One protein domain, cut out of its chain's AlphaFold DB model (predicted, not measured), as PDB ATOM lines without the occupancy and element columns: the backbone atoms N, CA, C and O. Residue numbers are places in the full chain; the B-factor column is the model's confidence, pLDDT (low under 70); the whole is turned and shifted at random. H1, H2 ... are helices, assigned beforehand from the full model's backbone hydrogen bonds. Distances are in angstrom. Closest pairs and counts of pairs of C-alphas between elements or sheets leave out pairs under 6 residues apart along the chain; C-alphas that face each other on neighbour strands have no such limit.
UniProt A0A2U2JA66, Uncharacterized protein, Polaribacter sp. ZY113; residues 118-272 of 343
ATOM      1  N   GLU A 118     -25.091  17.009  -2.467       76.19
ATOM      2  CA  GLU A 118     -25.576  17.669  -3.687       76.19
ATOM      3  C   GLU A 118     -26.029  19.120  -3.429       76.19
ATOM      4  O   GLU A 118     -25.980  19.957  -4.337       76.19
ATOM      5  N   ASP A 119     -26.427  19.440  -2.189       83.38
ATOM      6  CA  ASP A 119     -26.871  20.776  -1.776       83.38
ATOM      7  C   ASP A 119     -26.103  21.321  -0.556       83.38
ATOM      8  O   ASP A 119     -26.645  21.559   0.529       83.38
ATOM      9  N   GLU A 120     -24.802  21.539  -0.763       89.19
ATOM     10  CA  GLU A 120     -23.840  21.944   0.270       89.19
ATOM     11  C   GLU A 120     -24.236  23.246   0.991       89.19
ATOM     12  O   GLU A 120     -24.080  23.353   2.207       89.19
ATOM     13  N   VAL A 121     -24.782  24.243   0.281       91.12
ATOM     14  CA  VAL A 121     -25.225  25.517   0.884       91.12
ATOM     15  C   VAL A 121     -26.432  25.327   1.803       91.12
ATOM     16  O   VAL A 121     -26.475  25.928   2.885       91.12
ATOM     17  N   THR A 122     -27.412  24.511   1.411       89.19
ATOM     18  CA  THR A 122     -28.558  24.204   2.280       89.19
ATOM     19  C   THR A 122     -28.112  23.434   3.514       89.19
ATOM     20  O   THR A 122     -28.564  23.739   4.621       89.19
ATOM     21  N   ASP A 123     -27.197  22.480   3.362       90.88
ATOM     22  CA  ASP A 123     -26.678  21.719   4.496       90.88
ATOM     23  C   ASP A 123     -25.813  22.582   5.424       90.88
ATOM     24  O   ASP A 123     -25.960  22.500   6.646       90.88
ATOM     25  N   PHE A 124     -25.011  23.501   4.875       94.50
ATOM     26  CA  PHE A 124     -24.292  24.519   5.646       94.50
ATOM     27  C   PHE A 124     -25.252  25.349   6.503       94.50
ATOM     28  O   PHE A 124     -25.058  25.480   7.715       94.50
ATOM     29  N   LEU A 125     -26.318  25.879   5.892       93.44
ATOM     30  CA  LEU A 125     -27.358  26.630   6.598       93.44
ATOM     31  C   LEU A 125     -27.997  25.792   7.703       93.44
ATOM     32  O   LEU A 125     -28.190  26.294   8.814       93.44
ATOM     33  N   LYS A 126     -28.313  24.525   7.410       91.31
ATOM     34  CA  LYS A 126     -28.920  23.610   8.374       91.31
ATOM     35  C   LYS A 126     -28.022  23.378   9.571       91.31
ATOM     36  O   LYS A 126     -28.494  23.527  10.697       91.31
ATOM     37  N   VAL A 127     -26.750  23.061   9.349       93.38
ATOM     38  CA  VAL A 127     -25.771  22.824  10.416       93.38
ATOM     39  C   VAL A 127     -25.614  24.069  11.280       93.38
ATOM     40  O   VAL A 127     -25.831  24.017  12.491       93.38
ATOM     41  N   GLU A 128     -25.330  25.208  10.657       95.44
ATOM     42  CA  GLU A 128     -25.005  26.437  11.374       95.44
ATOM     43  C   GLU A 128     -26.197  27.015  12.138       95.44
ATOM     44  O   GLU A 128     -26.054  27.438  13.284       95.44
ATOM     45  N   LEU A 129     -27.399  26.999  11.557       94.00
ATOM     46  CA  LEU A 129     -28.595  27.465  12.265       94.00
ATOM     47  C   LEU A 129     -29.077  26.469  13.314       94.00
ATOM     48  O   LEU A 129     -29.607  26.896  14.341       94.00
ATOM     49  N   THR A 130     -28.883  25.166  13.092       94.69
ATOM     50  CA  THR A 130     -29.194  24.150  14.103       94.69
ATOM     51  C   THR A 130     -28.322  24.326  15.329       94.69
ATOM     52  O   THR A 130     -28.858  24.343  16.437       94.69
ATOM     53  N   GLU A 131     -27.019  24.532  15.143       95.00
ATOM     54  CA  GLU A 131     -26.091  24.834  16.231       95.00
ATOM     55  C   GLU A 131     -26.469  26.155  16.922       95.00
ATOM     56  O   GLU A 131     -26.680  26.190  18.136       95.00
ATOM     57  N   LEU A 132     -26.645  27.230  16.145       95.31
ATOM     58  CA  LEU A 132     -26.902  28.575  16.666       95.31
ATOM     59  C   LEU A 132     -28.201  28.676  17.478       95.31
ATOM     60  O   LEU A 132     -28.247  29.349  18.509       95.31
ATOM     61  N   LEU A 133     -29.274  28.053  16.983       95.25
ATOM     62  CA  LEU A 133     -30.629  28.185  17.525       95.25
ATOM     63  C   LEU A 133     -31.081  26.952  18.318       95.25
ATOM     64  O   LEU A 133     -32.223  26.921  18.790       95.25
ATOM     65  N   SER A 134     -30.217  25.939  18.441       94.12
ATOM     66  CA  SER A 134     -30.545  24.635  19.025       94.12
ATOM     67  C   SER A 134     -31.823  24.056  18.398       94.12
ATOM     68  O   SER A 134     -32.847  23.844  19.065       94.12
ATOM     69  N   LEU A 135     -31.811  23.906  17.070       91.75
ATOM     70  CA  LEU A 135     -32.951  23.373  16.318       91.75
ATOM     71  C   LEU A 135     -33.076  21.860  16.522       91.75
ATOM     72  O   LEU A 135     -32.094  21.140  16.661       91.75
ATOM     73  N   LYS A 136     -34.315  21.380  16.559       90.56
ATOM     74  CA  LYS A 136     -34.661  19.959  16.504       90.56
ATOM     75  C   LYS A 136     -34.997  19.595  15.052       90.56
ATOM     76  O   LYS A 136     -35.394  20.493  14.312       90.56
ATOM     77  N   PRO A 137     -34.933  18.313  14.650       85.00
ATOM     78  CA  PRO A 137     -35.298  17.895  13.291       85.00
ATOM     79  C   PRO A 137     -36.657  18.452  12.830       85.00
ATOM     80  O   PRO A 137     -36.728  19.140  11.818       85.00
ATOM     81  N   GLY A 138     -37.689  18.336  13.675       81.81
ATOM     82  CA  GLY A 138     -39.029  18.865  13.389       81.81
ATOM     83  C   GLY A 138     -39.143  20.392  13.260       81.81
ATOM     84  O   GLY A 138     -40.183  20.883  12.827       81.81
ATOM     85  N   ASP A 139     -38.111  21.166  13.622       85.56
ATOM     86  CA  ASP A 139     -38.081  22.610  13.352       85.56
ATOM     87  C   ASP A 139     -37.784  22.905  11.874       85.56
ATOM     88  O   ASP A 139     -38.200  23.950  11.375       85.56
ATOM     89  N   TRP A 140     -37.111  21.993  11.166       80.75
ATOM     90  CA  TRP A 140     -36.885  22.088   9.722       80.75
ATOM     91  C   TRP A 140     -38.076  21.575   8.917       80.75
ATOM     92  O   TRP A 140     -38.371  22.130   7.869       80.75
ATOM     93  N   ASP A 141     -38.826  20.609   9.448       66.75
ATOM     94  CA  ASP A 141     -40.049  20.084   8.814       66.75
ATOM     95  C   ASP A 141     -41.219  21.091   8.868       66.75
ATOM     96  O   ASP A 141     -42.269  20.918   8.250       66.75
ATOM     97  N   SER A 142     -41.039  22.175   9.628       56.44
ATOM     98  CA  SER A 142     -42.063  23.160   9.971       56.44
ATOM     99  C   SER A 142     -42.228  24.313   8.973       56.44
ATOM    100  O   SER A 142     -42.902  25.291   9.277       56.44
ATOM    101  N   LEU A 143     -41.663  24.219   7.765       57.16
ATOM    102  CA  LEU A 143     -41.662  25.333   6.801       57.16
ATOM    103  C   LEU A 143     -43.047  25.769   6.289       57.16
ATOM    104  O   LEU A 143     -43.128  26.818   5.645       57.16
ATOM    105  N   THR A 144     -44.110  25.026   6.617       55.28
ATOM    106  CA  THR A 144     -45.511  25.390   6.358       55.28
ATOM    107  C   THR A 144     -45.899  26.713   7.039       55.28
ATOM    108  O   THR A 144     -45.335  27.085   8.072       55.28
ATOM    109  N   MET A 145     -46.886  27.429   6.477       53.44
ATOM    110  CA  MET A 145     -47.333  28.773   6.910       53.44
ATOM    111  C   MET A 145     -47.465  28.946   8.439       53.44
ATOM    112  O   MET A 145     -47.179  30.015   8.984       53.44
ATOM    113  N   HIS A 146     -47.876  27.900   9.164       55.59
ATOM    114  CA  HIS A 146     -48.326  28.014  10.553       55.59
ATOM    115  C   HIS A 146     -47.252  27.743  11.622       55.59
ATOM    116  O   HIS A 146     -47.405  28.183  12.767       55.59
ATOM    117  N   ARG A 147     -46.149  27.048  11.301       64.19
ATOM    118  CA  ARG A 147     -45.134  26.649  12.298       64.19
ATOM    119  C   ARG A 147     -43.780  27.310  12.035       64.19
ATOM    120  O   ARG A 147     -42.800  26.695  11.679       64.19
ATOM    121  N   ASN A 148     -43.684  28.600  12.325       78.88
ATOM    122  CA  ASN A 148     -42.465  29.385  12.103       78.88
ATOM    123  C   ASN A 148     -41.383  29.197  13.200       78.88
ATOM    124  O   ASN A 148     -40.974  30.168  13.843       78.88
ATOM    125  N   SER A 149     -40.925  27.961  13.452       88.38
ATOM    126  CA  SER A 149     -39.986  27.635  14.547       88.38
ATOM    127  C   SER A 149     -38.650  28.368  14.439       88.38
ATOM    128  O   SER A 149     -38.239  29.030  15.394       88.38
ATOM    129  N   ILE A 150     -37.994  28.301  13.276       90.56
ATOM    130  CA  ILE A 150     -36.697  28.962  13.037       90.56
ATOM    131  C   ILE A 150     -36.817  30.472  13.270       90.56
ATOM    132  O   ILE A 150     -35.995  31.064  13.962       90.56
ATOM    133  N   VAL A 151     -37.901  31.078  12.777       91.12
ATOM    134  CA  VAL A 151     -38.193  32.509  12.931       91.12
ATOM    135  C   VAL A 151     -38.309  32.908  14.399       91.12
ATOM    136  O   VAL A 151     -37.647  33.843  14.852       91.12
ATOM    137  N   LYS A 152     -39.142  32.183  15.156       92.56
ATOM    138  CA  LYS A 152     -39.369  32.443  16.582       92.56
ATOM    139  C   LYS A 152     -38.081  32.259  17.379       92.56
ATOM    140  O   LYS A 152     -37.732  33.113  18.195       92.56
ATOM    141  N   LYS A 153     -37.357  31.165  17.130       95.12
ATOM    142  CA  LYS A 153     -36.094  30.865  17.813       95.12
ATOM    143  C   LYS A 153     -35.029  31.911  17.511       95.12
ATOM    144  O   LYS A 153     -34.386  32.369  18.449       95.12
ATOM    145  N   TYR A 154     -34.906  32.357  16.263       95.88
ATOM    146  CA  TYR A 154     -33.979  33.426  15.900       95.88
ATOM    147  C   TYR A 154     -34.336  34.756  16.581       95.88
ATOM    148  O   TYR A 154     -33.466  35.393  17.172       95.88
ATOM    149  N   ALA A 155     -35.613  35.161  16.575       95.81
ATOM    150  CA  ALA A 155     -36.072  36.379  17.255       95.81
ATOM    151  C   ALA A 155     -35.736  36.370  18.756       95.81
ATOM    152  O   ALA A 155     -35.237  37.357  19.302       95.81
ATOM    153  N   ILE A 156     -35.969  35.234  19.422       96.62
ATOM    154  CA  ILE A 156     -35.612  35.048  20.832       96.62
ATOM    155  C   ILE A 156     -34.096  35.102  21.004       96.62
ATOM    156  O   ILE A 156     -33.618  35.845  21.866       96.62
ATOM    157  N   TRP A 157     -33.361  34.336  20.194       97.31
ATOM    158  CA  TRP A 157     -31.908  34.220  20.253       97.31
ATOM    159  C   TRP A 157     -31.232  35.585  20.124       97.31
ATOM    160  O   TRP A 157     -30.382  35.906  20.956       97.31
ATOM    161  N   LEU A 158     -31.661  36.416  19.166       96.62
ATOM    162  CA  LEU A 158     -31.090  37.740  18.911       96.62
ATOM    163  C   LEU A 158     -31.168  38.642  20.148       96.62
ATOM    164  O   LEU A 158     -30.200  39.308  20.502       96.62
ATOM    165  N   ILE A 159     -32.300  38.626  20.852       96.12
ATOM    166  CA  ILE A 159     -32.461  39.396  22.089       96.12
ATOM    167  C   ILE A 159     -31.669  38.765  23.236       96.12
ATOM    168  O   ILE A 159     -31.031  39.469  24.017       96.12
ATOM    169  N   THR A 160     -31.699  37.438  23.375       94.88
ATOM    170  CA  THR A 160     -31.069  36.770  24.520       94.88
ATOM    171  C   THR A 160     -29.548  36.774  24.479       94.88
ATOM    172  O   THR A 160     -28.936  36.919  25.536       94.88
ATOM    173  N   SER A 161     -28.950  36.638  23.295       95.06
ATOM    174  CA  SER A 161     -27.495  36.619  23.099       95.06
ATOM    175  C   SER A 161     -26.854  37.995  23.295       95.06
ATOM    176  O   SER A 161     -25.666  38.076  23.586       95.06
ATOM    177  N   ASN A 162     -27.645  39.070  23.211       95.81
ATOM    178  CA  ASN A 162     -27.189  40.454  23.334       95.81
ATOM    179  C   ASN A 162     -27.618  41.130  24.653       95.81
ATOM    180  O   ASN A 162     -27.567  42.352  24.766       95.81
ATOM    181  N   LYS A 163     -28.042  40.354  25.664       92.62
ATOM    182  CA  LYS A 163     -28.512  40.892  26.956       92.62
ATOM    183  C   LYS A 163     -27.475  41.719  27.708       92.62
ATOM    184  O   LYS A 163     -27.841  42.668  28.389       92.62
ATOM    185  N   THR A 164     -26.217  41.298  27.657       88.12
ATOM    186  CA  THR A 164     -25.121  41.913  28.416       88.12
ATOM    187  C   THR A 164     -24.306  42.856  27.546       88.12
ATOM    188  O   THR A 164     -23.980  43.962  27.964       88.12
ATOM    189  N   LYS A 165     -23.977  42.424  26.327       92.56
ATOM    190  CA  LYS A 165     -23.191  43.187  25.362       92.56
ATOM    191  C   LYS A 165     -23.610  42.824  23.945       92.56
ATOM    192  O   LYS A 165     -23.846  41.654  23.651       92.56
ATOM    193  N   VAL A 166     -23.633  43.822  23.065       94.19
ATOM    194  CA  VAL A 166     -23.892  43.605  21.640       94.19
ATOM    195  C   VAL A 166     -22.714  42.869  20.997       94.19
ATOM    196  O   VAL A 166     -21.586  43.370  20.988       94.19
ATOM    197  N   ASN A 167     -22.971  41.684  20.443       94.50
ATOM    198  CA  ASN A 167     -21.984  40.885  19.718       94.50
ATOM    199  C   ASN A 167     -22.120  41.101  18.205       94.50
ATOM    200  O   ASN A 167     -22.739  40.307  17.499       94.50
ATOM    201  N   ILE A 168     -21.516  42.182  17.708       93.81
ATOM    202  CA  ILE A 168     -21.608  42.614  16.301       93.81
ATOM    203  C   ILE A 168     -21.226  41.486  15.333       93.81
ATOM    204  O   ILE A 168     -21.957  41.199  14.389       93.81
ATOM    205  N   LYS A 169     -20.105  40.805  15.594       92.62
ATOM    206  CA  LYS A 169     -19.573  39.753  14.718       92.62
ATOM    207  C   LYS A 169     -20.548  38.580  14.577       92.62
ATOM    208  O   LYS A 169     -20.797  38.129  13.462       92.62
ATOM    209  N   LEU A 170     -21.116  38.106  15.687       94.50
ATOM    210  CA  LEU A 170     -22.066  36.990  15.676       94.50
ATOM    211  C   LEU A 170     -23.442  37.405  15.129       94.50
ATOM    212  O   LEU A 170     -24.075  36.633  14.411       94.50
ATOM    213  N   ASN A 171     -23.886  38.631  15.412       95.50
ATOM    214  CA  ASN A 171     -25.138  39.168  14.876       95.50
ATOM    215  C   ASN A 171     -25.084  39.296  13.349       95.50
ATOM    216  O   ASN A 171     -25.997  38.835  12.677       95.50
ATOM    217  N   ASN A 172     -24.001  39.843  12.790       94.12
ATOM    218  CA  ASN A 172     -23.844  39.953  11.337       94.12
ATOM    219  C   ASN A 172     -23.786  38.570  10.676       94.12
ATOM    220  O   ASN A 172     -24.480  38.333   9.691       94.12
ATOM    221  N   TYR A 173     -23.017  37.644  11.259       95.19
ATOM    222  CA  TYR A 173     -22.934  36.260  10.796       95.19
ATOM    223  C   TYR A 173     -24.310  35.583  10.737       95.19
ATOM    224  O   TYR A 173     -24.747  35.129   9.685       95.19
ATOM    225  N   SER A 174     -25.017  35.564  11.865       95.44
ATOM    226  CA  SER A 174     -26.337  34.937  11.972       95.44
ATOM    227  C   SER A 174     -27.386  35.603  11.075       95.44
ATOM    228  O   SER A 174     -28.242  34.917  10.513       95.44
ATOM    229  N   TYR A 175     -27.287  36.920  10.874       95.88
ATOM    230  CA  TYR A 175     -28.195  37.657  10.004       95.88
ATOM    231  C   TYR A 175     -28.000  37.325   8.520       95.88
ATOM    232  O   TYR A 175     -28.991  37.263   7.794       95.88
ATOM    233  N   LEU A 176     -26.769  37.048   8.070       95.56
ATOM    234  CA  LEU A 176     -26.512  36.554   6.710       95.56
ATOM    235  C   LEU A 176     -27.229  35.225   6.454       95.56
ATOM    236  O   LEU A 176     -27.927  35.094   5.447       95.56
ATOM    237  N   LEU A 177     -27.106  34.272   7.387       95.31
ATOM    238  CA  LEU A 177     -27.770  32.968   7.290       95.31
ATOM    239  C   LEU A 177     -29.291  33.139   7.203       95.31
ATOM    240  O   LEU A 177     -29.943  32.555   6.336       95.31
ATOM    241  N   LEU A 178     -29.851  33.999   8.064       93.50
ATOM    242  CA  LEU A 178     -31.282  34.287   8.067       93.50
ATOM    243  C   LEU A 178     -31.739  34.925   6.752       93.50
ATOM    244  O   LEU A 178     -32.764  34.523   6.205       93.50
ATOM    245  N   CYS A 179     -30.987  35.898   6.231       93.44
ATOM    246  CA  CYS A 179     -31.302  36.549   4.961       93.44
ATOM    247  C   CYS A 179     -31.276  35.557   3.795       93.44
ATOM    248  O   CYS A 179     -32.149  35.636   2.932       93.44
ATOM    249  N   LYS A 180     -30.325  34.612   3.769       92.75
ATOM    250  CA  LYS A 180     -30.277  33.583   2.719       92.75
ATOM    251  C   LYS A 180     -31.503  32.682   2.781       92.75
ATOM    252  O   LYS A 180     -32.134  32.494   1.747       92.75
ATOM    253  N   ILE A 181     -31.904  32.221   3.972       89.88
ATOM    254  CA  ILE A 181     -33.156  31.465   4.126       89.88
ATOM    255  C   ILE A 181     -34.337  32.248   3.554       89.88
ATOM    256  O   ILE A 181     -35.106  31.731   2.748       89.88
ATOM    257  N   TRP A 182     -34.449  33.517   3.934       88.44
ATOM    258  CA  TRP A 182     -35.603  34.338   3.593       88.44
ATOM    259  C   TRP A 182     -35.739  34.702   2.115       88.44
ATOM    260  O   TRP A 182     -36.835  35.031   1.675       88.44
ATOM    261  N   ASN A 183     -34.629  34.694   1.376       88.06
ATOM    262  CA  ASN A 183     -34.597  35.078  -0.035       88.06
ATOM    263  C   ASN A 183     -34.426  33.888  -0.988       88.06
ATOM    264  O   ASN A 183     -34.535  34.083  -2.194       88.06
ATOM    265  N   HIS A 184     -34.105  32.694  -0.479       82.44
ATOM    266  CA  HIS A 184     -33.766  31.540  -1.317       82.44
ATOM    267  C   HIS A 184     -34.652  30.314  -1.084       82.44
ATOM    268  O   HIS A 184     -34.748  29.471  -1.965       82.44
ATOM    269  N   PHE A 185     -35.336  30.217   0.060       80.75
ATOM    270  CA  PHE A 185     -36.296  29.143   0.305       80.75
ATOM    271  C   PHE A 185     -37.696  29.645  -0.059       80.75
ATOM    272  O   PHE A 185     -38.178  30.621   0.528       80.75
ATOM    273  N   GLU A 186     -38.353  28.979  -1.011       78.50
ATOM    274  CA  GLU A 186     -39.663  29.374  -1.564       78.50
ATOM    275  C   GLU A 186     -40.700  29.611  -0.459       78.50
ATOM    276  O   GLU A 186     -41.237  30.709  -0.340       78.50
ATOM    277  N   ASN A 187     -40.829  28.662   0.475       73.62
ATOM    278  CA  ASN A 187     -41.732  28.752   1.630       73.62
ATOM    279  C   ASN A 187     -41.529  29.994   2.523       73.62
ATOM    280  O   ASN A 187     -42.414  30.350   3.302       73.62
ATOM    281  N   TYR A 188     -40.349  30.622   2.515       76.94
ATOM    282  CA  TYR A 188     -40.119  31.887   3.227       76.94
ATOM    283  C   TYR A 188     -40.380  33.107   2.354       76.94
ATOM    284  O   TYR A 188     -40.854  34.125   2.857       76.94
ATOM    285  N   THR A 189     -40.074  32.985   1.069       80.75
ATOM    286  CA  THR A 189     -40.222  34.040   0.068       80.75
ATOM    287  C   THR A 189     -41.703  34.335  -0.183       80.75
ATOM    288  O   THR A 189     -42.096  35.501  -0.176       80.75
ATOM    289  N   GLU A 190     -42.535  33.301  -0.336       80.62
ATOM    290  CA  GLU A 190     -43.975  33.424  -0.625       80.62
ATOM    291  C   GLU A 190     -44.793  33.943   0.565       80.62
ATOM    292  O   GLU A 190     -45.772  34.667   0.393       80.62
ATOM    293  N   HIS A 191     -44.372  33.622   1.789       80.62
ATOM    294  CA  HIS A 191     -45.079  33.986   3.024       80.62
ATOM    295  C   HIS A 191     -44.322  35.030   3.841       80.62
ATOM    296  O   HIS A 191     -44.390  35.047   5.073       80.62
ATOM    297  N   PHE A 192     -43.580  35.905   3.159       84.19
ATOM    298  CA  PHE A 192     -42.726  36.895   3.804       84.19
ATOM    299  C   PHE A 192     -43.455  37.698   4.889       84.19
ATOM    300  O   PHE A 192     -42.963  37.780   6.017       84.19
ATOM    301  N   ASP A 193     -44.615  38.275   4.562       84.12
ATOM    302  CA  ASP A 193     -45.378  39.134   5.473       84.12
ATOM    303  C   ASP A 193     -45.798  38.376   6.741       84.12
ATOM    304  O   ASP A 193     -45.603  38.868   7.853       84.12
ATOM    305  N   GLU A 194     -46.307  37.151   6.595       85.56
ATOM    306  CA  GLU A 194     -46.761  36.307   7.706       85.56
ATOM    307  C   GLU A 194     -45.604  35.920   8.630       85.56
ATOM    308  O   GLU A 194     -45.688  36.045   9.857       85.56
ATOM    309  N   LYS A 195     -44.476  35.502   8.047       87.12
ATOM    310  CA  LYS A 195     -43.283  35.137   8.818       87.12
ATOM    311  C   LYS A 195     -42.664  36.357   9.493       87.12
ATOM    312  O   LYS A 195     -42.210  36.256  10.635       87.12
ATOM    313  N   SER A 196     -42.704  37.514   8.842       89.12
ATOM    314  CA  SER A 196     -42.263  38.788   9.413       89.12
ATOM    315  C   SER A 196     -43.146  39.227  10.582       89.12
ATOM    316  O   SER A 196     -42.618  39.641  11.611       89.12
ATOM    317  N   ILE A 197     -44.471  39.047  10.503       90.25
ATOM    318  CA  ILE A 197     -45.386  39.274  11.639       90.25
ATOM    319  C   ILE A 197     -44.972  38.418  12.838       90.25
ATOM    320  O   ILE A 197     -44.845  38.934  13.952       90.25
ATOM    321  N   VAL A 198     -44.719  37.123  12.621       91.38
ATOM    322  CA  VAL A 198     -44.273  36.221  13.693       91.38
ATOM    323  C   VAL A 198     -42.934  36.674  14.273       91.38
ATOM    324  O   VAL A 198     -42.774  36.697  15.497       91.38
ATOM    325  N   PHE A 199     -41.986  37.049  13.415       93.06
ATOM    326  CA  PHE A 199     -40.684  37.562  13.825       93.06
ATOM    327  C   PHE A 199     -40.825  38.802  14.721       93.06
ATOM    328  O   PHE A 199     -40.337  38.801  15.855       93.06
ATOM    329  N   TYR A 200     -41.552  39.819  14.249       94.31
ATOM    330  CA  TYR A 200     -41.762  41.088  14.946       94.31
ATOM    331  C   TYR A 200     -42.534  40.927  16.252       94.31
ATOM    332  O   TYR A 200     -42.134  41.480  17.276       94.31
ATOM    333  N   ASN A 201     -43.595  40.122  16.263       94.88
ATOM    334  CA  ASN A 201     -44.321  39.868  17.500       94.88
ATOM    335  C   ASN A 201     -43.413  39.194  18.543       94.88
ATOM    336  O   ASN A 201     -43.338  39.641  19.686       94.88
ATOM    337  N   THR A 202     -42.645  38.180  18.129       96.06
ATOM    338  CA  THR A 202     -41.765  37.428  19.037       96.06
ATOM    339  C   THR A 202     -40.653  38.302  19.622       96.06
ATOM    340  O   THR A 202     -40.383  38.243  20.825       96.06
ATOM    341  N   ILE A 203     -40.001  39.126  18.793       96.38
ATOM    342  CA  ILE A 203     -38.938  40.023  19.265       96.38
ATOM    343  C   ILE A 203     -39.502  41.095  20.211       96.38
ATOM    344  O   ILE A 203     -38.912  41.336  21.265       96.38
ATOM    345  N   ASN A 204     -40.675  41.662  19.898       96.69
ATOM    346  CA  ASN A 204     -41.342  42.676  20.718       96.69
ATOM    347  C   ASN A 204     -41.736  42.126  22.093       96.69
ATOM    348  O   ASN A 204     -41.431  42.739  23.116       96.69
ATOM    349  N   GLU A 205     -42.375  40.955  22.137       97.31
ATOM    350  CA  GLU A 205     -42.739  40.288  23.391       97.31
ATOM    351  C   GLU A 205     -41.507  39.994  24.248       97.31
ATOM    352  O   GLU A 205     -41.494  40.254  25.457       97.31
ATOM    353  N   LYS A 206     -40.443  39.475  23.625       97.25
ATOM    354  CA  LYS A 206     -39.217  39.129  24.344       97.25
ATOM    355  C   LYS A 206     -38.519  40.361  24.908       97.25
ATOM    356  O   LYS A 206     -38.066  40.313  26.053       97.25
ATOM    357  N   PHE A 207     -38.437  41.431  24.124       96.88
ATOM    358  CA  PHE A 207     -37.848  42.704  24.524       96.88
ATOM    359  C   PHE A 207     -38.616  43.333  25.694       96.88
ATOM    360  O   PHE A 207     -38.026  43.578  26.746       96.88
ATOM    361  N   ASN A 208     -39.940  43.465  25.573       95.56
ATOM    362  CA  ASN A 208     -40.793  44.027  26.627       95.56
ATOM    363  C   ASN A 208     -40.705  43.223  27.931       95.56
ATOM    364  O   ASN A 208     -40.588  43.787  29.017       95.56
ATOM    365  N   LYS A 209     -40.666  41.887  27.838       95.81
ATOM    366  CA  LYS A 209     -40.490  41.020  29.012       95.81
ATOM    367  C   LYS A 209     -39.153  41.240  29.725       95.81
ATOM    368  O   LYS A 209     -39.083  41.019  30.932       95.81
ATOM    369  N   LEU A 210     -38.088  41.601  29.007       94.50
ATOM    370  CA  LEU A 210     -36.791  41.916  29.615       94.50
ATOM    371  C   LEU A 210     -36.774  43.315  30.228       94.50
ATOM    372  O   LEU A 210     -36.294  43.453  31.352       94.50
ATOM    373  N   ILE A 211     -37.368  44.304  29.558       92.44
ATOM    374  CA  ILE A 211     -37.533  45.656  30.107       92.44
ATOM    375  C   ILE A 211     -38.269  45.618  31.441       92.44
ATOM    376  O   ILE A 211     -37.777  46.178  32.416       92.44
ATOM    377  N   ASN A 212     -39.385  44.888  31.517       89.50
ATOM    378  CA  ASN A 212     -40.169  44.753  32.750       89.50
ATOM    379  C   ASN A 212     -39.393  44.061  33.886       89.50
ATOM    380  O   ASN A 212     -39.829  44.069  35.031       89.50
ATOM    381  N   LYS A 213     -38.248  43.439  33.578       90.19
ATOM    382  CA  LYS A 213     -37.313  42.842  34.541       90.19
ATOM    383  C   LYS A 213     -36.072  43.710  34.788       90.19
ATOM    384  O   LYS A 213     -35.119  43.224  35.388       90.19
ATOM    385  N   GLY A 214     -36.037  44.942  34.279       86.25
ATOM    386  CA  GLY A 214     -34.885  45.844  34.383       86.25
ATOM    387  C   GLY A 214     -33.678  45.434  33.527       86.25
ATOM    388  O   GLY A 214     -32.561  45.883  33.782       86.25
ATOM    389  N   VAL A 215     -33.868  44.567  32.526       90.12
ATOM    390  CA  VAL A 215     -32.802  44.120  31.615       90.12
ATOM    391  C   VAL A 215     -32.935  44.860  30.286       90.12
ATOM    392  O   VAL A 215     -33.842  44.585  29.501       90.12
ATOM    393  N   TYR A 216     -32.010  45.782  30.018       91.75
ATOM    394  CA  TYR A 216     -32.044  46.642  28.832       91.75
ATOM    395  C   TYR A 216     -31.117  46.113  27.734       91.75
ATOM    396  O   TYR A 216     -29.896  46.145  27.861       91.75
ATOM    397  N   VAL A 217     -31.711  45.618  26.647       94.56
ATOM    398  CA  VAL A 217     -30.986  45.148  25.456       94.56
ATOM    399  C   VAL A 217     -30.857  46.298  24.463       94.56
ATOM    400  O   VAL A 217     -31.870  46.889  24.092       94.56
ATOM    401  N   ASN A 218     -29.643  46.586  23.984       95.44
ATOM    402  CA  ASN A 218     -29.406  47.672  23.024       95.44
ATOM    403  C   ASN A 218     -29.807  47.271  21.592       95.44
ATOM    404  O   ASN A 218     -28.969  47.066  20.711       95.44
ATOM    405  N   LEU A 219     -31.114  47.128  21.369       96.00
ATOM    406  CA  LEU A 219     -31.686  46.753  20.077       96.00
ATOM    407  C   LEU A 219     -31.364  47.781  18.986       96.00
ATOM    408  O   LEU A 219     -31.125  47.402  17.843       96.00
ATOM    409  N   ASN A 220     -31.284  49.066  19.338       96.25
ATOM    410  CA  ASN A 220     -30.868  50.128  18.429       96.25
ATOM    411  C   ASN A 220     -29.482  49.874  17.837       96.25
ATOM    412  O   ASN A 220     -29.341  49.887  16.614       96.25
ATOM    413  N   GLN A 221     -28.495  49.575  18.683       96.12
ATOM    414  CA  GLN A 221     -27.151  49.259  18.217       96.12
ATOM    415  C   GLN A 221     -27.145  47.990  17.358       96.12
ATOM    416  O   GLN A 221     -26.533  47.990  16.298       96.12
ATOM    417  N   ILE A 222     -27.869  46.933  17.749       96.38
ATOM    418  CA  ILE A 222     -27.974  45.704  16.937       96.38
ATOM    419  C   ILE A 222     -28.464  46.027  15.517       96.38
ATOM    420  O   ILE A 222     -27.837  45.628  14.537       96.38
ATOM    421  N   VAL A 223     -29.571  46.767  15.404       95.75
ATOM    422  CA  VAL A 223     -30.182  47.122  14.114       95.75
ATOM    423  C   VAL A 223     -29.272  48.041  13.300       95.75
ATOM    424  O   VAL A 223     -29.130  47.848  12.092       95.75
ATOM    425  N   PHE A 224     -28.638  49.021  13.944       95.50
ATOM    426  CA  PHE A 224     -27.712  49.948  13.296       95.50
ATOM    427  C   PHE A 224     -26.500  49.229  12.691       95.50
ATOM    428  O   PHE A 224     -26.161  49.464  11.529       95.50
ATOM    429  N   GLU A 225     -25.877  48.330  13.451       95.06
ATOM    430  CA  GLU A 225     -24.694  47.579  13.021       95.06
ATOM    431  C   GLU A 225     -25.028  46.625  11.869       95.06
ATOM    432  O   GLU A 225     -24.332  46.618  10.854       95.06
ATOM    433  N   ILE A 226     -26.155  45.908  11.965       94.94
ATOM    434  CA  ILE A 226     -26.654  45.051  10.879       94.94
ATOM    435  C   ILE A 226     -26.916  45.878   9.615       94.94
ATOM    436  O   ILE A 226     -26.483  45.510   8.524       94.94
ATOM    437  N   LYS A 227     -27.602  47.021   9.739       93.81
ATOM    438  CA  LYS A 227     -27.903  47.895   8.597       93.81
ATOM    439  C   LYS A 227     -26.630  48.401   7.923       93.81
ATOM    440  O   LYS A 227     -26.539  48.394   6.695       93.81
ATOM    441  N   THR A 228     -25.659  48.836   8.722       92.25
ATOM    442  CA  THR A 228     -24.368  49.339   8.236       92.25
ATOM    443  C   THR A 228     -23.593  48.241   7.519       92.25
ATOM    444  O   THR A 228     -23.092  48.462   6.417       92.25
ATOM    445  N   PHE A 229     -23.569  47.040   8.098       92.06
ATOM    446  CA  PHE A 229     -22.957  45.865   7.496       92.06
ATOM    447  C   PHE A 229     -23.593  45.512   6.145       92.06
ATOM    448  O   PHE A 229     -22.879  45.363   5.155       92.06
ATOM    449  N   MET A 230     -24.926  45.451   6.056       90.69
ATOM    450  CA  MET A 230     -25.603  45.063   4.811       90.69
ATOM    451  C   MET A 230     -25.457  46.098   3.686       90.69
ATOM    452  O   MET A 230     -25.223  45.704   2.545       90.69
ATOM    453  N   LYS A 231     -25.515  47.408   3.985       87.19
ATOM    454  CA  LYS A 231     -25.477  48.497   2.978       87.19
ATOM    455  C   LYS A 231     -24.224  48.475   2.081       87.19
ATOM    456  O   LYS A 231     -24.243  49.028   0.984       87.19
ATOM    457  N   GLY A 232     -23.134  47.849   2.526       80.88
ATOM    458  CA  GLY A 232     -21.865  47.789   1.794       80.88
ATOM    459  C   GLY A 232     -21.431  46.399   1.330       80.88
ATOM    460  O   GLY A 232     -20.358  46.301   0.733       80.88
ATOM    461  N   SER A 233     -22.205  45.347   1.613       87.62
ATOM    462  CA  SER A 233     -21.717  43.961   1.516       87.62
ATOM    463  C   SER A 233     -22.233  43.170   0.315       87.62
ATOM    464  O   SER A 233     -21.750  42.068   0.085       87.62
ATOM    465  N   LEU A 234     -23.166  43.720  -0.468       91.00
ATOM    466  CA  LEU A 234     -23.819  42.998  -1.563       91.00
ATOM    467  C   LEU A 234     -23.665  43.689  -2.923       91.00
ATOM    468  O   LEU A 234     -23.661  44.923  -3.004       91.00
ATOM    469  N   PHE A 235     -23.566  42.888  -3.985       89.81
ATOM    470  CA  PHE A 235     -23.608  43.304  -5.382       89.81
ATOM    471  C   PHE A 235     -25.012  43.737  -5.777       89.81
ATOM    472  O   PHE A 235     -25.184  44.798  -6.376       89.81
ATOM    473  N   LYS A 236     -26.001  42.940  -5.369       86.31
ATOM    474  CA  LYS A 236     -27.422  43.156  -5.602       86.31
ATOM    475  C   LYS A 236     -28.159  43.220  -4.269       86.31
ATOM    476  O   LYS A 236     -27.895  42.417  -3.376       86.31
ATOM    477  N   ASP A 237     -29.090  44.161  -4.150       85.75
ATOM    478  CA  ASP A 237     -29.975  44.219  -2.989       85.75
ATOM    479  C   ASP A 237     -30.866  42.971  -2.930       85.75
ATOM    480  O   ASP A 237     -31.327  42.450  -3.949       85.75
ATOM    481  N   LEU A 238     -31.100  42.484  -1.714       88.31
ATOM    482  CA  LEU A 238     -32.005  41.371  -1.464       88.31
ATOM    483  C   LEU A 238     -33.453  41.857  -1.496       88.31
ATOM    484  O   LEU A 238     -33.755  43.006  -1.175       88.31
ATOM    485  N   ASN A 239     -34.369  40.947  -1.815       85.94
ATOM    486  CA  ASN A 239     -35.798  41.252  -1.827       85.94
ATOM    487  C   ASN A 239     -36.359  41.448  -0.412       85.94
ATOM    488  O   ASN A 239     -37.351  42.160  -0.237       85.94
ATOM    489  N   TYR A 240     -35.759  40.778   0.574       87.25
ATOM    490  CA  TYR A 240     -36.275  40.678   1.932       87.25
ATOM    491  C   TYR A 240     -35.168  40.829   2.975       87.25
ATOM    492  O   TYR A 240     -34.169  40.110   2.952       87.25
ATOM    493  N   TYR A 241     -35.395  41.718   3.945       88.94
ATOM    494  CA  TYR A 241     -34.468  41.991   5.042       88.94
ATOM    495  C   TYR A 241     -35.180  41.924   6.399       88.94
ATOM    496  O   TYR A 241     -35.541  42.959   6.941       88.94
ATOM    497  N   PRO A 242     -35.334  40.753   7.038       80.94
ATOM    498  CA  PRO A 242     -36.281  40.571   8.147       80.94
ATOM    499  C   PRO A 242     -36.259  41.641   9.260       80.94
ATOM    500  O   PRO A 242     -37.311  42.016   9.762       80.94
ATOM    501  N   ILE A 243     -35.089  42.181   9.625       85.75
ATOM    502  CA  ILE A 243     -34.931  43.208  10.671       85.75
ATOM    503  C   ILE A 243     -34.901  44.638  10.112       85.75
ATOM    504  O   ILE A 243     -35.452  45.543  10.732       85.75
ATOM    505  N   ILE A 244     -34.217  44.854   8.985       86.94
ATOM    506  CA  ILE A 244     -33.956  46.193   8.425       86.94
ATOM    507  C   ILE A 244     -34.859  46.535   7.233       86.94
ATOM    508  O   ILE A 244     -34.621  47.543   6.570       86.94
ATOM    509  N   ASP A 245     -35.872  45.707   6.963       79.81
ATOM    510  CA  ASP A 245     -36.825  45.894   5.874       79.81
ATOM    511  C   ASP A 245     -37.476  47.276   5.960       79.81
ATOM    512  O   ASP A 245     -37.712  47.807   7.047       79.81
ATOM    513  N   ASN A 246     -37.760  47.870   4.807       66.19
ATOM    514  CA  ASN A 246     -38.428  49.154   4.625       66.19
ATOM    515  C   ASN A 246     -39.634  49.098   3.686       66.19
ATOM    516  O   ASN A 246     -40.161  50.157   3.341       66.19
ATOM    517  N   LYS A 247     -40.133  47.902   3.346       71.31
ATOM    518  CA  LYS A 247     -41.372  47.748   2.571       71.31
ATOM    519  C   LYS A 247     -42.544  48.515   3.187       71.31
ATOM    520  O   LYS A 247     -42.757  48.487   4.397       71.31
ATOM    521  N   THR A 248     -43.274  49.224   2.329       57.59
ATOM    522  CA  THR A 248     -44.414  50.090   2.681       57.59
ATOM    523  C   THR A 248     -45.761  49.523   2.227       57.59
ATOM    524  O   THR A 248     -46.798  49.942   2.734       57.59
ATOM    525  N   LYS A 249     -45.766  48.564   1.290       60.56
ATOM    526  CA  LYS A 249     -46.962  47.859   0.806       60.56
ATOM    527  C   LYS A 249     -46.989  46.445   1.385       60.56
ATOM    528  O   LYS A 249     -46.373  45.547   0.826       60.56
ATOM    529  N   SER A 250     -47.677  46.278   2.505       70.88
ATOM    530  CA  SER A 250     -47.831  45.006   3.222       70.88
ATOM    531  C   SER A 250     -49.146  45.004   4.004       70.88
ATOM    532  O   SER A 250     -49.748  46.062   4.216       70.88
ATOM    533  N   ASN A 251     -49.573  43.833   4.479       82.31
ATOM    534  CA  ASN A 251     -50.760  43.687   5.335       82.31
ATOM    535  C   ASN A 251     -50.689  44.601   6.592       82.31
ATOM    536  O   ASN A 251     -49.611  44.872   7.131       82.31
ATOM    537  N   SER A 252     -51.844  45.060   7.093       86.31
ATOM    538  CA  SER A 252     -51.979  45.844   8.330       86.31
ATOM    539  C   SER A 252     -51.300  45.178   9.531       86.31
ATOM    540  O   SER A 252     -50.604  45.858  10.287       86.31
ATOM    541  N   GLY A 253     -51.408  43.851   9.669       87.50
ATOM    542  CA  GLY A 253     -50.763  43.099  10.751       87.50
ATOM    543  C   GLY A 253     -49.235  43.239  10.759       87.50
ATOM    544  O   GLY A 253     -48.635  43.433  11.819       87.50
ATOM    545  N   TYR A 254     -48.609  43.216   9.577       89.62
ATOM    546  CA  TYR A 254     -47.171  43.446   9.420       89.62
ATOM    547  C   TYR A 254     -46.806  44.858   9.880       89.62
ATOM    548  O   TYR A 254     -45.914  45.030  10.714       89.62
ATOM    549  N   ASN A 255     -47.541  45.866   9.399       89.75
ATOM    550  CA  ASN A 255     -47.259  47.268   9.699       89.75
ATOM    551  C   ASN A 255     -47.396  47.577  11.194       89.75
ATOM    552  O   ASN A 255     -46.542  48.260  11.757       89.75
ATOM    553  N   ILE A 256     -48.413  47.022  11.860       91.62
ATOM    554  CA  ILE A 256     -48.614  47.172  13.309       91.62
ATOM    555  C   ILE A 256     -47.408  46.626  14.079       91.62
ATOM    556  O   ILE A 256     -46.809  47.333  14.893       91.62
ATOM    557  N   GLN A 257     -47.015  45.377  13.814       92.81
ATOM    558  CA  GLN A 257     -45.924  44.741  14.558       92.81
ATOM    559  C   GLN A 257     -44.569  45.383  14.275       92.81
ATOM    560  O   GLN A 257     -43.722  45.506  15.167       92.81
ATOM    561  N   ARG A 258     -44.377  45.847  13.047       91.88
ATOM    562  CA  ARG A 258     -43.170  46.546  12.642       91.88
ATOM    563  C   ARG A 258     -43.059  47.942  13.250       91.88
ATOM    564  O   ARG A 258     -41.980  48.318  13.703       91.88
ATOM    565  N   ASN A 259     -44.154  48.696  13.319       92.69
ATOM    566  CA  ASN A 259     -44.172  49.990  14.005       92.69
ATOM    567  C   ASN A 259     -43.836  49.830  15.487       92.69
ATOM    568  O   ASN A 259     -42.976  50.547  15.995       92.69
ATOM    569  N   ARG A 260     -44.389  48.801  16.134       95.06
ATOM    570  CA  ARG A 260     -44.035  48.448  17.511       95.06
ATOM    571  C   ARG A 260     -42.553  48.086  17.671       95.06
ATOM    572  O   ARG A 260     -41.923  48.487  18.648       95.06
ATOM    573  N   LEU A 261     -41.963  47.376  16.706       95.25
ATOM    574  CA  LEU A 261     -40.518  47.125  16.701       95.25
ATOM    575  C   LEU A 261     -39.722  48.432  16.581       95.25
ATOM    576  O   LEU A 261     -38.757  48.627  17.318       95.25
ATOM    577  N   ASN A 262     -40.129  49.350  15.704       94.75
ATOM    578  CA  ASN A 262     -39.479  50.655  15.553       94.75
ATOM    579  C   ASN A 262     -39.560  51.499  16.836       94.75
ATOM    580  O   ASN A 262     -38.591  52.175  17.190       94.75
ATOM    581  N   GLU A 263     -40.682  51.451  17.550       95.19
ATOM    582  CA  GLU A 263     -40.836  52.075  18.869       95.19
ATOM    583  C   GLU A 263     -39.899  51.442  19.900       95.19
ATOM    584  O   GLU A 263     -39.165  52.158  20.579       95.19
ATOM    585  N   ASN A 264     -39.823  50.110  19.944       95.81
ATOM    586  CA  ASN A 264     -38.896  49.380  20.812       95.81
ATOM    587  C   ASN A 264     -37.424  49.682  20.500       95.81
ATOM    588  O   ASN A 264     -36.604  49.815  21.409       95.81
ATOM    589  N   ILE A 265     -37.077  49.861  19.224       95.62
ATOM    590  CA  ILE A 265     -35.746  50.310  18.801       95.62
ATOM    591  C   ILE A 265     -35.453  51.703  19.375       95.62
ATOM    592  O   ILE A 265     -34.390  51.902  19.964       95.62
ATOM    593  N   LYS A 266     -36.386  52.657  19.266       94.75
ATOM    594  CA  LYS A 266     -36.221  54.005  19.845       94.75
ATOM    595  C   LYS A 266     -36.113  53.957  21.371       94.75
ATOM    596  O   LYS A 266     -35.221  54.590  21.933       94.75
ATOM    597  N   LEU A 267     -36.964  53.168  22.024       94.19
ATOM    598  CA  LEU A 267     -36.945  52.965  23.470       94.19
ATOM    599  C   LEU A 267     -35.609  52.370  23.932       94.19
ATOM    600  O   LEU A 267     -35.015  52.868  24.881       94.19
ATOM    601  N   SER A 268     -35.083  51.364  23.229       95.38
ATOM    602  CA  SER A 268     -33.791  50.755  23.573       95.38
ATOM    603  C   SER A 268     -32.628  51.748  23.519       95.38
ATOM    604  O   SER A 268     -31.771  51.725  24.397       95.38
ATOM    605  N   ASN A 269     -32.625  52.661  22.539       93.81
ATOM    606  CA  ASN A 269     -31.610  53.710  22.439       93.81
ATOM    607  C   ASN A 269     -31.624  54.607  23.682       93.81
ATOM    608  O   ASN A 269     -30.579  54.965  24.216       93.81
ATOM    609  N   PHE A 270     -32.822  54.943  24.163       90.44
ATOM    610  CA  PHE A 270     -32.972  55.721  25.381       90.44
ATOM    611  C   PHE A 270     -32.517  54.944  26.623       90.44
ATOM    612  O   PHE A 270     -31.746  55.476  27.417       90.44
ATOM    613  N   LEU A 271     -32.976  53.699  26.788       90.88
ATOM    614  CA  LEU A 271     -32.715  52.891  27.986       90.88
ATOM    615  C   LEU A 271     -31.250  52.471  28.139       90.88
ATOM    616  O   LEU A 271     -30.801  52.208  29.250       90.88
ATOM    617  N   CYS A 272     -30.511  52.384  27.034       89.88
ATOM    618  CA  CYS A 272     -29.090  52.043  27.037       89.88
ATOM    619  C   CYS A 272     -28.168  53.271  27.001       89.88
ATOM    620  O   CYS A 272     -26.945  53.110  27.017       89.88
TER     621      CYS A 272
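This is residues 118 to 272 of the 343 residues of an uncharacterized protein of Polaribacter sp. ZY113 (UniProt A0A2U2JA66). Two rows of three helices are set face to face and joined loosely: H3, H6 and H8 lie side by side in a curved row, running the same way, while H1, H4 and H7 make a second row in which each crosses its neighbour steeply. The link after H7 sticks out with residues 232 to 237 before it comes back toward the middle, and the short H2 sits out by the beginning of H3. The printed part has 155 residues with eight named helices, H1 to H8 in chain order, and no named strand: the class is all helix, with packing mostly crossed, but only just, since 2 of 6 touching pairs given a tilt are shallow. It is compact, with a radius of gyration of the C-alphas of 15.0 A and spans of 48 by 34 by 33 A.

Begin with H6, residues 192 to 211. It touches H8, residues 252 to 271, closest at the C-alphas of Ile 197 and Tyr 254, 5.1 A apart, and H3, residues 149 to 161, closest at the C-alphas of Ala 155 and Ile 203, also 5.1 A. Both pairs run the same way at a shallow tilt of 32 degrees, only just short of steep. H3 and H8 are apart. H3 touches H2, residues 137 to 140, with residues 149 to 150 alone, closest at the C-alphas of Asp 139 and Ser 149, 5.5 A. Look next at H4, residues 168 to 184, which is close to H3 but not clearly touching, closest at the C-alphas of Leu 158 and Asn 171, 7.3 A. With residues 174 to 181 alone it touches H1, residues 120 to 133, closest at the C-alphas of Leu 125 and Leu 177, 6.4 A, at a steep tilt of 50 degrees, opposite ways. With residues 168 to 175 alone it touches H7, residues 219 to 231, closest at the C-alphas of Asn 172 and Ile 226, 5.8 A, at a steep tilt of 63 degrees. H4 and H5, residues 186 to 189, touch only at the corner, closest at the C-alphas of Trp 182 and Tyr 188, 5.2 A. H7, with residues 219 to 223 alone, touches H8, closest at the C-alphas of Asn 220 and Ile 265, 4.9 A. H1 touches H3 with residue 133 alone, its C-alpha 6.1 A from that of Lys 153. Every O i to N i+4 pair is within hydrogen-bond range in H1, H4, H6, H7 and H8, and 8 of 9 in H3; H2 and H5 are too short for such a pair.

Find C-alpha 192 at (-42.726, 36.895, 3.804); from there H6 runs 28.2 A to C-alpha 211. H8 ends at C-alpha 271, (-32.715, 52.891, 27.986), after 28.4 A. H1 begins at C-alpha 120, (-23.840, 21.944, 0.270), and is 19.6 A long; H3 measures 17.6 A, H4 24.1 A and H7 18.3 A, while H2 and H5 measure 5.7 A and 5.0 A.

The two C-alphas farthest apart, of Glu 118 and Phe 270, are 48.5 A apart. The printed part has no cut, and its one long link, H7 to H8, has 20 residues. The mean pLDDT of the printed part is 88.7; look for values under 70 at residues 141 to 147, 246 and 248 to 249.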